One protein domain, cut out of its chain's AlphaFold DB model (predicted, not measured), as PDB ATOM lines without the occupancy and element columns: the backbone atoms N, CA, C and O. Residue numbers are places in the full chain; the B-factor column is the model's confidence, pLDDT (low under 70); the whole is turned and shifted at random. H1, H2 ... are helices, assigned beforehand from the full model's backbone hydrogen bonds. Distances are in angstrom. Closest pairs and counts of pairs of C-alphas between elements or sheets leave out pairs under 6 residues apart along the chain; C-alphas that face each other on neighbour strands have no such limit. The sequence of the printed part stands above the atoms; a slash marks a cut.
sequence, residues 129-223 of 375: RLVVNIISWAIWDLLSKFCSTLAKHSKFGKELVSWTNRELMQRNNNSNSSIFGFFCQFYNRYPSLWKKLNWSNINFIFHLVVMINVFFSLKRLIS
ATOM      1  N   ARG A 129      18.607   7.812 -48.056       88.50
ATOM      2  CA  ARG A 129      18.685   9.276 -47.958       88.50
ATOM      3  C   ARG A 129      18.360   9.964 -49.285       88.50
ATOM      4  O   ARG A 129      17.650  10.968 -49.293       88.50
ATOM      5  N   LEU A 130      18.836   9.413 -50.400       91.06
ATOM      6  CA  LEU A 130      18.505   9.898 -51.739       91.06
ATOM      7  C   LEU A 130      17.001   9.762 -52.027       91.06
ATOM      8  O   LEU A 130      16.386  10.725 -52.483       91.06
ATOM      9  N   VAL A 131      16.394   8.619 -51.697       92.00
ATOM     10  CA  VAL A 131      14.944   8.399 -51.846       92.00
ATOM     11  C   VAL A 131      14.144   9.391 -50.997       92.00
ATOM     12  O   VAL A 131      13.211  10.009 -51.505       92.00
ATOM     13  N   VAL A 132      14.534   9.608 -49.737       92.38
ATOM     14  CA  VAL A 132      13.878  10.586 -48.852       92.38
ATOM     15  C   VAL A 132      13.969  11.997 -49.431       92.38
ATOM     16  O   VAL A 132      12.952  12.680 -49.492       92.38
ATOM     17  N   ASN A 133      15.135  12.415 -49.937       89.75
ATOM     18  CA  ASN A 133      15.292  13.733 -50.561       89.75
ATOM     19  C   ASN A 133      14.370  13.917 -51.783       89.75
ATOM     20  O   ASN A 133      13.785  14.989 -51.947       89.75
ATOM     21  N   ILE A 134      14.197  12.882 -52.616       92.06
ATOM     22  CA  ILE A 134      13.279  12.913 -53.772       92.06
ATOM     23  C   ILE A 134      11.818  13.006 -53.310       92.06
ATOM     24  O   ILE A 134      11.039  13.781 -53.866       92.06
ATOM     25  N   ILE A 135      11.437  12.256 -52.276       94.00
ATOM     26  CA  ILE A 135      10.081  12.320 -51.712       94.00
ATOM     27  C   ILE A 135       9.822  13.707 -51.110       94.00
ATOM     28  O   ILE A 135       8.779  14.303 -51.376       94.00
ATOM     29  N   SER A 136      10.773  14.263 -50.355       89.69
ATOM     30  CA  SER A 136      10.676  15.621 -49.808       89.69
ATOM     31  C   SER A 136      10.527  16.673 -50.906       89.69
ATOM     32  O   SER A 136       9.728  17.596 -50.754       89.69
ATOM     33  N   TRP A 137      11.240  16.515 -52.026       92.31
ATOM     34  CA  TRP A 137      11.083  17.373 -53.201       92.31
ATOM     35  C   TRP A 137       9.655  17.331 -53.762       92.31
ATOM     36  O   TRP A 137       9.047  18.379 -53.969       92.31
ATOM     37  N   ALA A 138       9.103  16.129 -53.954       94.38
ATOM     38  CA  ALA A 138       7.758  15.942 -54.493       94.38
ATOM     39  C   ALA A 138       6.668  16.477 -53.548       94.38
ATOM     40  O   ALA A 138       5.734  17.146 -53.991       94.38
ATOM     41  N   ILE A 139       6.805  16.229 -52.239       94.94
ATOM     42  CA  ILE A 139       5.886  16.754 -51.218       94.94
ATOM     43  C   ILE A 139       5.924  18.280 -51.209       94.94
ATOM     44  O   ILE A 139       4.873  18.915 -51.149       94.94
ATOM     45  N   TRP A 140       7.113  18.877 -51.293       94.25
ATOM     46  CA  TRP A 140       7.241  20.327 -51.332       94.25
ATOM     47  C   TRP A 140       6.614  20.936 -52.586       94.25
ATOM     48  O   TRP A 140       5.872  21.909 -52.473       94.25
ATOM     49  N   ASP A 141       6.859  20.364 -53.770       93.19
ATOM     50  CA  ASP A 141       6.239  20.838 -55.013       93.19
ATOM     51  C   ASP A 141       4.707  20.796 -54.910       93.19
ATOM     52  O   ASP A 141       4.034  21.797 -55.182       93.19
ATOM     53  N   LEU A 142       4.158  19.687 -54.404       94.69
ATOM     54  CA  LEU A 142       2.725  19.543 -54.164       94.69
ATOM     55  C   LEU A 142       2.206  20.596 -53.177       94.69
ATOM     56  O   LEU A 142       1.200  21.253 -53.453       94.69
ATOM     57  N   LEU A 143       2.900  20.793 -52.055       93.44
ATOM     58  CA  LEU A 143       2.515  21.756 -51.026       93.44
ATOM     59  C   LEU A 143       2.583  23.193 -51.552       93.44
ATOM     60  O   LEU A 143       1.689  23.991 -51.290       93.44
ATOM     61  N   SER A 144       3.595  23.520 -52.356       91.00
ATOM     62  CA  SER A 144       3.758  24.847 -52.950       91.00
ATOM     63  C   SER A 144       2.624  25.177 -53.929       91.00
ATOM     64  O   SER A 144       2.053  26.273 -53.877       91.00
ATOM     65  N   LYS A 145       2.232  24.209 -54.771       92.75
ATOM     66  CA  LYS A 145       1.102  24.326 -55.704       92.75
ATOM     67  C   LYS A 145      -0.220  24.399 -54.960       92.75
ATOM     68  O   LYS A 145      -1.061  25.233 -55.302       92.75
ATOM     69  N   PHE A 146      -0.384  23.579 -53.927       94.88
ATOM     70  CA  PHE A 146      -1.562  23.599 -53.072       94.88
ATOM     71  C   PHE A 146      -1.716  24.957 -52.383       94.88
ATOM     72  O   PHE A 146      -2.752  25.591 -52.542       94.88
ATOM     73  N   CYS A 147      -0.669  25.469 -51.729       92.06
ATOM     74  CA  CYS A 147      -0.674  26.788 -51.093       92.06
ATOM     75  C   CYS A 147      -0.941  27.916 -52.099       92.06
ATOM     76  O   CYS A 147      -1.734  28.810 -51.812       92.06
ATOM     77  N   SER A 148      -0.341  27.867 -53.295       90.31
ATOM     78  CA  SER A 148      -0.595  28.873 -54.337       90.31
ATOM     79  C   SER A 148      -2.050  28.850 -54.814       90.31
ATOM     80  O   SER A 148      -2.681  29.899 -54.952       90.31
ATOM     81  N   THR A 149      -2.601  27.655 -55.026       93.50
ATOM     82  CA  THR A 149      -3.994  27.467 -55.454       93.50
ATOM     83  C   THR A 149      -4.957  27.911 -54.360       93.50
ATOM     84  O   THR A 149      -5.912  28.640 -54.632       93.50
ATOM     85  N   LEU A 150      -4.673  27.539 -53.111       93.12
ATOM     86  CA  LEU A 150      -5.472  27.882 -51.944       93.12
ATOM     87  C   LEU A 150      -5.477  29.399 -51.716       93.12
ATOM     88  O   LEU A 150      -6.548  29.975 -51.544       93.12
ATOM     89  N   ALA A 151      -4.328  30.067 -51.828       91.81
ATOM     90  CA  ALA A 151      -4.240  31.522 -51.710       91.81
ATOM     91  C   ALA A 151      -4.991  32.267 -52.832       91.81
ATOM     92  O   ALA A 151      -5.603  33.307 -52.586       91.81
ATOM     93  N   LYS A 152      -4.965  31.750 -54.069       93.81
ATOM     94  CA  LYS A 152      -5.592  32.416 -55.225       93.81
ATOM     95  C   LYS A 152      -7.101  32.189 -55.302       93.81
ATOM     96  O   LYS A 152      -7.850  33.139 -55.543       93.81
ATOM     97  N   HIS A 153      -7.546  30.952 -55.095       95.38
ATOM     98  CA  HIS A 153      -8.909  30.529 -55.422       95.38
ATOM     99  C   HIS A 153      -9.809  30.303 -54.202       95.38
ATOM    100  O   HIS A 153     -11.028  30.373 -54.344       95.38
ATOM    101  N   SER A 154      -9.257  30.073 -53.005       96.94
ATOM    102  CA  SER A 154     -10.069  29.811 -51.810       96.94
ATOM    103  C   SER A 154     -10.337  31.085 -51.004       96.94
ATOM    104  O   SER A 154      -9.419  31.851 -50.712       96.94
ATOM    105  N   LYS A 155     -11.597  31.292 -50.585       96.50
ATOM    106  CA  LYS A 155     -11.974  32.363 -49.640       96.50
ATOM    107  C   LYS A 155     -11.267  32.177 -48.297       96.50
ATOM    108  O   LYS A 155     -10.617  33.101 -47.821       96.50
ATOM    109  N   PHE A 156     -11.290  30.946 -47.780       95.38
ATOM    110  CA  PHE A 156     -10.559  30.565 -46.573       95.38
ATOM    111  C   PHE A 156      -9.056  30.816 -46.717       95.38
ATOM    112  O   PHE A 156      -8.413  31.259 -45.779       95.38
ATOM    113  N   GLY A 157      -8.486  30.587 -47.905       91.88
ATOM    114  CA  GLY A 157      -7.072  30.866 -48.152       91.88
ATOM    115  C   GLY A 157      -6.724  32.346 -48.045       91.88
ATOM    116  O   GLY A 157      -5.733  32.699 -47.410       91.88
ATOM    117  N   LYS A 158      -7.561  33.222 -48.609       92.69
ATOM    118  CA  LYS A 158      -7.395  34.676 -48.477       92.69
ATOM    119  C   LYS A 158      -7.543  35.128 -47.024       92.69
ATOM    120  O   LYS A 158      -6.719  35.908 -46.550       92.69
ATOM    121  N   GLU A 159      -8.535  34.594 -46.312       95.19
ATOM    122  CA  GLU A 159      -8.724  34.850 -44.881       95.19
ATOM    123  C   GLU A 159      -7.522  34.370 -44.066       95.19
ATOM    124  O   GLU A 159      -6.989  35.149 -43.283       95.19
ATOM    125  N   LEU A 160      -7.011  33.163 -44.312       92.38
ATOM    126  CA  LEU A 160      -5.841  32.607 -43.631       92.38
ATOM    127  C   LEU A 160      -4.582  33.445 -43.880       92.38
ATOM    128  O   LEU A 160      -3.832  33.717 -42.945       92.38
ATOM    129  N   VAL A 161      -4.348  33.898 -45.115       90.56
ATOM    130  CA  VAL A 161      -3.221  34.794 -45.436       90.56
ATOM    131  C   VAL A 161      -3.374  36.137 -44.716       90.56
ATOM    132  O   VAL A 161      -2.410  36.650 -44.150       90.56
ATOM    133  N   SER A 162      -4.584  36.696 -44.673       92.31
ATOM    134  CA  SER A 162      -4.833  37.944 -43.943       92.31
ATOM    135  C   SER A 162      -4.690  37.774 -42.425       92.31
ATOM    136  O   SER A 162      -4.095  38.625 -41.767       92.31
ATOM    137  N   TRP A 163      -5.166  36.651 -41.879       94.12
ATOM    138  CA  TRP A 163      -5.096  36.306 -40.464       94.12
ATOM    139  C   TRP A 163      -3.657  36.056 -40.032       94.12
ATOM    140  O   TRP A 163      -3.214  36.626 -39.041       94.12
ATOM    141  N   THR A 164      -2.895  35.284 -40.809       87.88
ATOM    142  CA  THR A 164      -1.470  35.055 -40.539       87.88
ATOM    143  C   THR A 164      -0.691  36.357 -40.588       87.88
ATOM    144  O   THR A 164       0.083  36.595 -39.673       87.88
ATOM    145  N   ASN A 165      -0.924  37.226 -41.577       87.06
ATOM    146  CA  ASN A 165      -0.261  38.531 -41.642       87.06
ATOM    147  C   ASN A 165      -0.644  39.426 -40.449       87.06
ATOM    148  O   ASN A 165       0.215  40.083 -39.863       87.06
ATOM    149  N   ARG A 166      -1.920  39.410 -40.040       89.19
ATOM    150  CA  ARG A 166      -2.403  40.137 -38.859       89.19
ATOM    151  C   ARG A 166      -1.752  39.627 -37.573       89.19
ATOM    152  O   ARG A 166      -1.248  40.442 -36.808       89.19
ATOM    153  N   GLU A 167      -1.717  38.317 -37.353       85.44
ATOM    154  CA  GLU A 167      -1.066  37.723 -36.179       85.44
ATOM    155  C   GLU A 167       0.448  37.929 -36.186       85.44
ATOM    156  O   GLU A 167       1.047  38.165 -35.136       85.44
ATOM    157  N   LEU A 168       1.073  37.910 -37.367       82.56
ATOM    158  CA  LEU A 168       2.484  38.253 -37.530       82.56
ATOM    159  C   LEU A 168       2.766  39.662 -37.003       82.56
ATOM    160  O   LEU A 168       3.683  39.863 -36.207       82.56
ATOM    161  N   MET A 169       1.953  40.630 -37.432       80.56
ATOM    162  CA  MET A 169       2.090  42.031 -37.034       80.56
ATOM    163  C   MET A 169       1.750  42.234 -35.556       80.56
ATOM    164  O   MET A 169       2.440  42.979 -34.861       80.56
ATOM    165  N   GLN A 170       0.735  41.530 -35.049       83.81
ATOM    166  CA  GLN A 170       0.315  41.617 -33.653       83.81
ATOM    167  C   GLN A 170       1.366  41.035 -32.695       83.81
ATOM    168  O   GLN A 170       1.640  41.633 -31.654       83.81
ATOM    169  N   ARG A 171       2.014  39.918 -33.057       74.56
ATOM    170  CA  ARG A 171       3.116  39.332 -32.273       74.56
ATOM    171  C   ARG A 171       4.405  40.141 -32.363       74.56
ATOM    172  O   ARG A 171       5.110  40.242 -31.362       74.56
ATOM    173  N   ASN A 172       4.693  40.739 -33.520       73.31
ATOM    174  CA  ASN A 172       5.868  41.591 -33.706       73.31
ATOM    175  C   ASN A 172       5.882  42.779 -32.726       73.31
ATOM    176  O   ASN A 172       6.904  43.049 -32.104       73.31
ATOM    177  N   ASN A 173       4.738  43.434 -32.509       74.44
ATOM    178  CA  ASN A 173       4.667  44.608 -31.630       74.44
ATOM    179  C   ASN A 173       4.851  44.295 -30.136       74.44
ATOM    180  O   ASN A 173       5.137  45.207 -29.367       74.44
ATOM    181  N   ASN A 174       4.685  43.038 -29.716       72.56
ATOM    182  CA  ASN A 174       4.602  42.683 -28.297       72.56
ATOM    183  C   ASN A 174       5.800  41.875 -27.770       72.56
ATOM    184  O   ASN A 174       5.846  41.579 -26.579       72.56
ATOM    185  N   SER A 175       6.773  41.495 -28.611       61.28
ATOM    186  CA  SER A 175       7.890  40.646 -28.169       61.28
ATOM    187  C   SER A 175       9.263  41.236 -28.497       61.28
ATOM    188  O   SER A 175       9.797  41.023 -29.583       61.28
ATOM    189  N   ASN A 176       9.883  41.895 -27.514       65.94
ATOM    190  CA  ASN A 176      11.287  42.321 -27.585       65.94
ATOM    191  C   ASN A 176      12.298  41.166 -27.400       65.94
ATOM    192  O   ASN A 176      13.492  41.381 -27.575       65.94
ATOM    193  N   SER A 177      11.862  39.943 -27.063       64.19
ATOM    194  CA  SER A 177      12.768  38.820 -26.745       64.19
ATOM    195  C   SER A 177      12.464  37.495 -27.454       64.19
ATOM    196  O   SER A 177      13.111  36.489 -27.168       64.19
ATOM    197  N   SER A 178      11.502  37.449 -28.383       74.94
ATOM    198  CA  SER A 178      11.181  36.198 -29.082       74.94
ATOM    199  C   SER A 178      12.002  36.030 -30.367       74.94
ATOM    200  O   SER A 178      12.426  37.005 -30.988       74.94
ATOM    201  N   ILE A 179      12.159  34.781 -30.819       77.44
ATOM    202  CA  ILE A 179      12.692  34.422 -32.149       77.44
ATOM    203  C   ILE A 179      12.026  35.245 -33.264       77.44
ATOM    204  O   ILE A 179      12.665  35.592 -34.256       77.44
ATOM    205  N   PHE A 180      10.757  35.610 -33.080       73.81
ATOM    206  CA  PHE A 180      10.019  36.445 -34.014       73.81
ATOM    207  C   PHE A 180      10.570  37.874 -34.093       73.81
ATOM    208  O   PHE A 180      10.727  38.414 -35.186       73.81
ATOM    209  N   GLY A 181      10.959  38.445 -32.950       77.12
ATOM    210  CA  GLY A 181      11.650  39.730 -32.875       77.12
ATOM    211  C   GLY A 181      12.985  39.713 -33.622       77.12
ATOM    212  O   GLY A 181      13.282  40.660 -34.342       77.12
ATOM    213  N   PHE A 182      13.743  38.609 -33.561       80.06
ATOM    214  CA  PHE A 182      14.968  38.450 -34.358       80.06
ATOM    215  C   PHE A 182      14.675  38.460 -35.865       80.06
ATOM    216  O   PHE A 182      15.337  39.175 -36.617       80.06
ATOM    217  N   PHE A 183      13.653  37.724 -36.319       81.69
ATOM    218  CA  PHE A 183      13.254  37.733 -37.730       81.69
ATOM    219  C   PHE A 183      12.753  39.104 -38.189       81.69
ATOM    220  O   PHE A 183      13.099  39.532 -39.288       81.69
ATOM    221  N   CYS A 184      11.996  39.820 -37.360       79.94
ATOM    222  CA  CYS A 184      11.534  41.171 -37.671       79.94
ATOM    223  C   CYS A 184      12.675  42.196 -37.654       79.94
ATOM    224  O   CYS A 184      12.744  43.052 -38.535       79.94
ATOM    225  N   GLN A 185      13.622  42.080 -36.724       83.38
ATOM    226  CA  GLN A 185      14.833  42.895 -36.715       83.38
ATOM    227  C   GLN A 185      15.679  42.622 -37.964       83.38
ATOM    228  O   GLN A 185      16.167  43.560 -38.592       83.38
ATOM    229  N   PHE A 186      15.787  41.361 -38.384       83.19
ATOM    230  CA  PHE A 186      16.450  40.970 -39.627       83.19
ATOM    231  C   PHE A 186      15.700  41.477 -40.871       83.19
ATOM    232  O   PHE A 186      16.328  41.959 -41.817       83.19
ATOM    233  N   TYR A 187      14.365  41.435 -40.857       84.75
ATOM    234  CA  TYR A 187      13.497  42.000 -41.893       84.75
ATOM    235  C   TYR A 187      13.727  43.499 -42.065       84.75
ATOM    236  O   TYR A 187      14.021  43.965 -43.169       84.75
ATOM    237  N   ASN A 188      13.689  44.233 -40.955       84.88
ATOM    238  CA  ASN A 188      13.911  45.673 -40.931       84.88
ATOM    239  C   ASN A 188      15.357  46.047 -41.271       84.88
ATOM    240  O   ASN A 188      15.592  47.113 -41.836       84.88
ATOM    241  N   ARG A 189      16.331  45.179 -40.971       90.62
ATOM    242  CA  ARG A 189      17.745  45.427 -41.276       90.62
ATOM    243  C   ARG A 189      18.093  45.216 -42.749       90.62
ATOM    244  O   ARG A 189      18.991  45.890 -43.248       90.62
ATOM    245  N   TYR A 190      17.379  44.338 -43.455       89.44
ATOM    246  CA  TYR A 190      17.644  44.038 -44.868       89.44
ATOM    247  C   TYR A 190      16.392  44.099 -45.760       89.44
ATOM    248  O   TYR A 190      16.084  43.132 -46.465       89.44
ATOM    249  N   PRO A 191      15.683  45.240 -45.827       87.06
ATOM    250  CA  PRO A 191      14.428  45.348 -46.574       87.06
ATOM    251  C   PRO A 191      14.604  45.080 -48.078       87.06
ATOM    252  O   PRO A 191      13.685  44.608 -48.745       87.06
ATOM    253  N   SER A 192      15.797  45.338 -48.626       90.50
ATOM    254  CA  SER A 192      16.127  45.066 -50.029       90.50
ATOM    255  C   SER A 192      16.171  43.570 -50.362       90.50
ATOM    256  O   SER A 192      15.784  43.193 -51.468       90.50
ATOM    257  N   LEU A 193      16.593  42.715 -49.422       84.12
ATOM    258  CA  LEU A 193      16.586  41.260 -49.592       84.12
ATOM    259  C   LEU A 193      15.160  40.717 -49.542       84.12
ATOM    260  O   LEU A 193      14.789  39.904 -50.383       84.12
ATOM    261  N   TRP A 194      14.338  41.228 -48.625       83.00
ATOM    262  CA  TRP A 194      12.948  40.799 -48.475       83.00
ATOM    263  C   TRP A 194      12.055  41.230 -49.633       83.00
ATOM    264  O   TRP A 194      11.254  40.428 -50.105       83.00
ATOM    265  N   LYS A 195      12.258  42.432 -50.189       85.50
ATOM    266  CA  LYS A 195      11.589  42.842 -51.439       85.50
ATOM    267  C   LYS A 195      11.959  41.952 -52.626       85.50
ATOM    268  O   LYS A 195      11.160  41.789 -53.542       85.50
ATOM    269  N   LYS A 196      13.163  41.376 -52.616       84.81
ATOM    270  CA  LYS A 196      13.598  40.391 -53.612       84.81
ATOM    271  C   LYS A 196      13.148  38.971 -53.262       84.81
ATOM    272  O   LYS A 196      13.216  38.108 -54.129       84.81
ATOM    273  N   LEU A 197      12.674  38.697 -52.048       84.25
ATOM    274  CA  LEU A 197      12.260  37.367 -51.600       84.25
ATOM    275  C   LEU A 197      10.827  37.055 -52.067       84.25
ATOM    276  O   LEU A 197       9.904  36.889 -51.277       84.25
ATOM    277  N   ASN A 198      10.627  36.985 -53.384       86.88
ATOM    278  CA  ASN A 198       9.365  36.520 -53.953       86.88
ATOM    279  C   ASN A 198       9.143  35.032 -53.642       86.88
ATOM    280  O   ASN A 198      10.102  34.271 -53.519       86.88
ATOM    281  N   TRP A 199       7.881  34.584 -53.611       84.69
ATOM    282  CA  TRP A 199       7.532  33.159 -53.456       84.69
ATOM    283  C   TRP A 199       8.276  32.261 -54.460       84.69
ATOM    284  O   TRP A 199       8.733  31.175 -54.117       84.69
ATOM    285  N   SER A 200       8.486  32.766 -55.680       89.00
ATOM    286  CA  SER A 200       9.311  32.111 -56.702       89.00
ATOM    287  C   SER A 200      10.759  31.897 -56.253       89.00
ATOM    288  O   SER A 200      11.331  30.842 -56.505       89.00
ATOM    289  N   ASN A 201      11.350  32.874 -55.565       90.31
ATOM    290  CA  ASN A 201      12.730  32.805 -55.093       90.31
ATOM    291  C   ASN A 201      12.857  31.892 -53.874       90.31
ATOM    292  O   ASN A 201      13.827  31.151 -53.783       90.31
ATOM    293  N   ILE A 202      11.860  31.874 -52.983       89.00
ATOM    294  CA  ILE A 202      11.797  30.895 -51.885       89.00
ATOM    295  C   ILE A 202      11.727  29.476 -52.457       89.00
ATOM    296  O   ILE A 202      12.485  28.605 -52.034       89.00
ATOM    297  N   ASN A 203      10.867  29.257 -53.456       91.12
ATOM    298  CA  ASN A 203      10.753  27.956 -54.103       91.12
ATOM    299  C   ASN A 203      12.064  27.552 -54.798       91.12
ATOM    300  O   ASN A 203      12.521  26.421 -54.654       91.12
ATOM    301  N   PHE A 204      12.715  28.497 -55.484       91.56
ATOM    302  CA  PHE A 204      14.028  28.283 -56.090       91.56
ATOM    303  C   PHE A 204      15.099  27.925 -55.052       91.56
ATOM    304  O   PHE A 204      15.822  26.954 -55.252       91.56
ATOM    305  N   ILE A 205      15.182  28.652 -53.930       91.75
ATOM    306  CA  ILE A 205      16.143  28.371 -52.850       91.75
ATOM    307  C   ILE A 205      15.897  26.979 -52.265       91.75
ATOM    308  O   ILE A 205      16.849  26.227 -52.069       91.75
ATOM    309  N   PHE A 206      14.641  26.604 -52.021       91.06
ATOM    310  CA  PHE A 206      14.322  25.269 -51.523       91.06
ATOM    311  C   PHE A 206      14.753  24.180 -52.515       91.06
ATOM    312  O   PHE A 206      15.461  23.244 -52.140       91.06
ATOM    313  N   HIS A 207      14.391  24.321 -53.793       90.00
ATOM    314  CA  HIS A 207      14.825  23.391 -54.834       90.00
ATOM    315  C   HIS A 207      16.351  23.336 -54.954       90.00
ATOM    316  O   HIS A 207      16.896  22.247 -55.107       90.00
ATOM    317  N   LEU A 208      17.046  24.467 -54.820       94.12
ATOM    318  CA  LEU A 208      18.505  24.533 -54.822       94.12
ATOM    319  C   LEU A 208      19.102  23.739 -53.653       94.12
ATOM    320  O   LEU A 208      20.003  22.936 -53.870       94.12
ATOM    321  N   VAL A 209      18.580  23.909 -52.435       93.00
ATOM    322  CA  VAL A 209      19.029  23.154 -51.250       93.00
ATOM    323  C   VAL A 209      18.824  21.653 -51.451       93.00
ATOM    324  O   VAL A 209      19.730  20.862 -51.189       93.00
ATOM    325  N   VAL A 210      17.660  21.249 -51.964       91.56
ATOM    326  CA  VAL A 210      17.380  19.842 -52.269       91.56
ATOM    327  C   VAL A 210      18.317  19.313 -53.357       91.56
ATOM    328  O   VAL A 210      18.882  18.236 -53.186       91.56
ATOM    329  N   MET A 211      18.543  20.064 -54.435       91.12
ATOM    330  CA  MET A 211      19.460  19.678 -55.514       91.12
ATOM    331  C   MET A 211      20.899  19.545 -55.018       91.12
ATOM    332  O   MET A 211      21.571  18.580 -55.373       91.12
ATOM    333  N   ILE A 212      21.360  20.456 -54.158       94.56
ATOM    334  CA  ILE A 212      22.670  20.362 -53.506       94.56
ATOM    335  C   ILE A 212      22.743  19.085 -52.661       94.56
ATOM    336  O   ILE A 212      23.708  18.334 -52.784       94.56
ATOM    337  N   ASN A 213      21.715  18.786 -51.861       92.06
ATOM    338  CA  ASN A 213      21.667  17.561 -51.057       92.06
ATOM    339  C   ASN A 213      21.687  16.295 -51.923       92.06
ATOM    340  O   ASN A 213      22.436  15.365 -51.626       92.06
ATOM    341  N   VAL A 214      20.912  16.261 -53.010       90.62
ATOM    342  CA  VAL A 214      20.915  15.151 -53.974       90.62
ATOM    343  C   VAL A 214      22.287  15.018 -54.630       90.62
ATOM    344  O   VAL A 214      22.803  13.908 -54.714       90.62
ATOM    345  N   PHE A 215      22.916  16.124 -55.032       92.44
ATOM    346  CA  PHE A 215      24.248  16.113 -55.632       92.44
ATOM    347  C   PHE A 215      25.316  15.618 -54.651       92.44
ATOM    348  O   PHE A 215      26.158  14.808 -55.029       92.44
ATOM    349  N   PHE A 216      25.266  16.035 -53.382       90.88
ATOM    350  CA  PHE A 216      26.151  15.513 -52.339       90.88
ATOM    351  C   PHE A 216      25.940  14.016 -52.108       90.88
ATOM    352  O   PHE A 216      26.921  13.273 -52.062       90.88
ATOM    353  N   SER A 217      24.688  13.559 -52.013       87.69
ATOM    354  CA  SER A 217      24.367  12.133 -51.899       87.69
ATOM    355  C   SER A 217      24.857  11.346 -53.113       87.69
ATOM    356  O   SER A 217      25.462  10.293 -52.952       87.69
ATOM    357  N   LEU A 218      24.677  11.875 -54.325       87.81
ATOM    358  CA  LEU A 218      25.111  11.228 -55.558       87.81
ATOM    359  C   LEU A 218      26.639  11.180 -55.657       87.81
ATOM    360  O   LEU A 218      27.204  10.126 -55.930       87.81
ATOM    361  N   LYS A 219      27.323  12.288 -55.352       90.38
ATOM    362  CA  LYS A 219      28.788  12.341 -55.283       90.38
ATOM    363  C   LYS A 219      29.318  11.342 -54.259       90.38
ATOM    364  O   LYS A 219      30.300  10.665 -54.539       90.38
ATOM    365  N   ARG A 220      28.674  11.219 -53.096       85.25
ATOM    366  CA  ARG A 220      29.060  10.258 -52.055       85.25
ATOM    367  C   ARG A 220      28.783   8.809 -52.459       85.25
ATOM    368  O   ARG A 220      29.587   7.945 -52.137       85.25
ATOM    369  N   LEU A 221      27.694   8.560 -53.188       83.94
ATOM    370  CA  LEU A 221      27.336   7.243 -53.720       83.94
ATOM    371  C   LEU A 221      28.299   6.786 -54.827       83.94
ATOM    372  O   LEU A 221      28.677   5.616 -54.868       83.94
ATOM    373  N   ILE A 222      28.687   7.709 -55.714       84.12
ATOM    374  CA  ILE A 222      29.610   7.462 -56.833       84.12
ATOM    375  C   ILE A 222      31.059   7.419 -56.354       84.12
ATOM    376  O   ILE A 222      31.863   6.688 -56.929       84.12
ATOM    377  N   SER A 223      31.408   8.185 -55.314       81.38
ATOM    378  CA  SER A 223      32.756   8.185 -54.755       81.38
ATOM    379  C   SER A 223      33.131   6.758 -54.389       81.38
ATOM    380  O   SER A 223      32.573   6.164 -53.463       81.38
TER     381      SER A 223
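What this domain is: This is residues 129 to 223 of the 375 residues of an uncharacterized protein of Zygosaccharomyces mellis (UniProt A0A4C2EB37). Two long helices, H1 and H5, run side by side in opposite directions, and beyond one end of the pair H2, H3 and H4 make an open loop that leads from the end of H1 back to the beginning of H5. H2 turns off H1 at a corner, H3 turns again across the far end of H2, and short H4 leads on to H5, with few contacts round this loose frame. The printed part has 95 residues, with five named helices in the order H1, H2, H3, H4, H5 and no named strand; the class is all helix. The whole is loose, with a radius of gyration of the C-alphas of 17.4 A, and elongated, spanning 51 by 33 by 23 A.

Where its parts are: H1, residues 129 to 153, begins with C-alpha 129 at (18.685, 9.276, -47.958) and is 35.6 A long from first to last C-alpha. H2, residues 155 to 172, is 25.6 A long and ends with C-alpha 172 at (5.868, 41.591, -33.706). H3, residues 179 to 189, measures 15.2 A, and H4, residues 191 to 196, measures 8.6 A. H5, residues 199 to 222, is 34.0 A long and ends with C-alpha 222 at (29.610, 7.462, -56.833).

How they stand to each other: H1 and H5 touch and run opposite ways at a shallow tilt of 11 degrees; their closest C-alphas, those of Leu 130 and Val 214, are 6.2 A apart. H1 and H2 touch only at the corner by their link, through residues 150 to 152 of H1 and 156 to 161 of H2. Their closest C-alphas, those of Ala 151 and Gly 157, are 4.6 A apart, and their lines are about perpendicular at 76 degrees. H2 touches H3 with residues 171 to 172 alone; the closest C-alphas, those of Asn 172 and Gly 181, are 6.1 A apart, and the lines are about perpendicular at 88 degrees. H3 and H4 are close but not clearly touching, about perpendicular at 89 degrees, with the C-alphas of Tyr 187 and Trp 194 closest at 6.7 A. H4 and H5 meet only through their link. H2 and H5 are apart, and so are H1 and H3. In H1, H2, H3, H4 and H5 every O i to N i+4 pair is within hydrogen-bond range.

The domain as a whole: The two C-alphas farthest apart, those of Asn 174 and Ser 223, are 51.8 A from each other, while the first and last printed C-alphas, 129 and 223, are 15.7 A apart. The printed part has no cut. The links H1 to H2, H3 to H4 and H4 to H5 are tight, and H2 to H3, with 6 residues, is short. Residues 162 to 167 of H2 stand free, as do residues 188 to 193, of which 191 to 193 belong to H4. The mean pLDDT of the printed part is 87.6, and residues 175 to 177 are under 70.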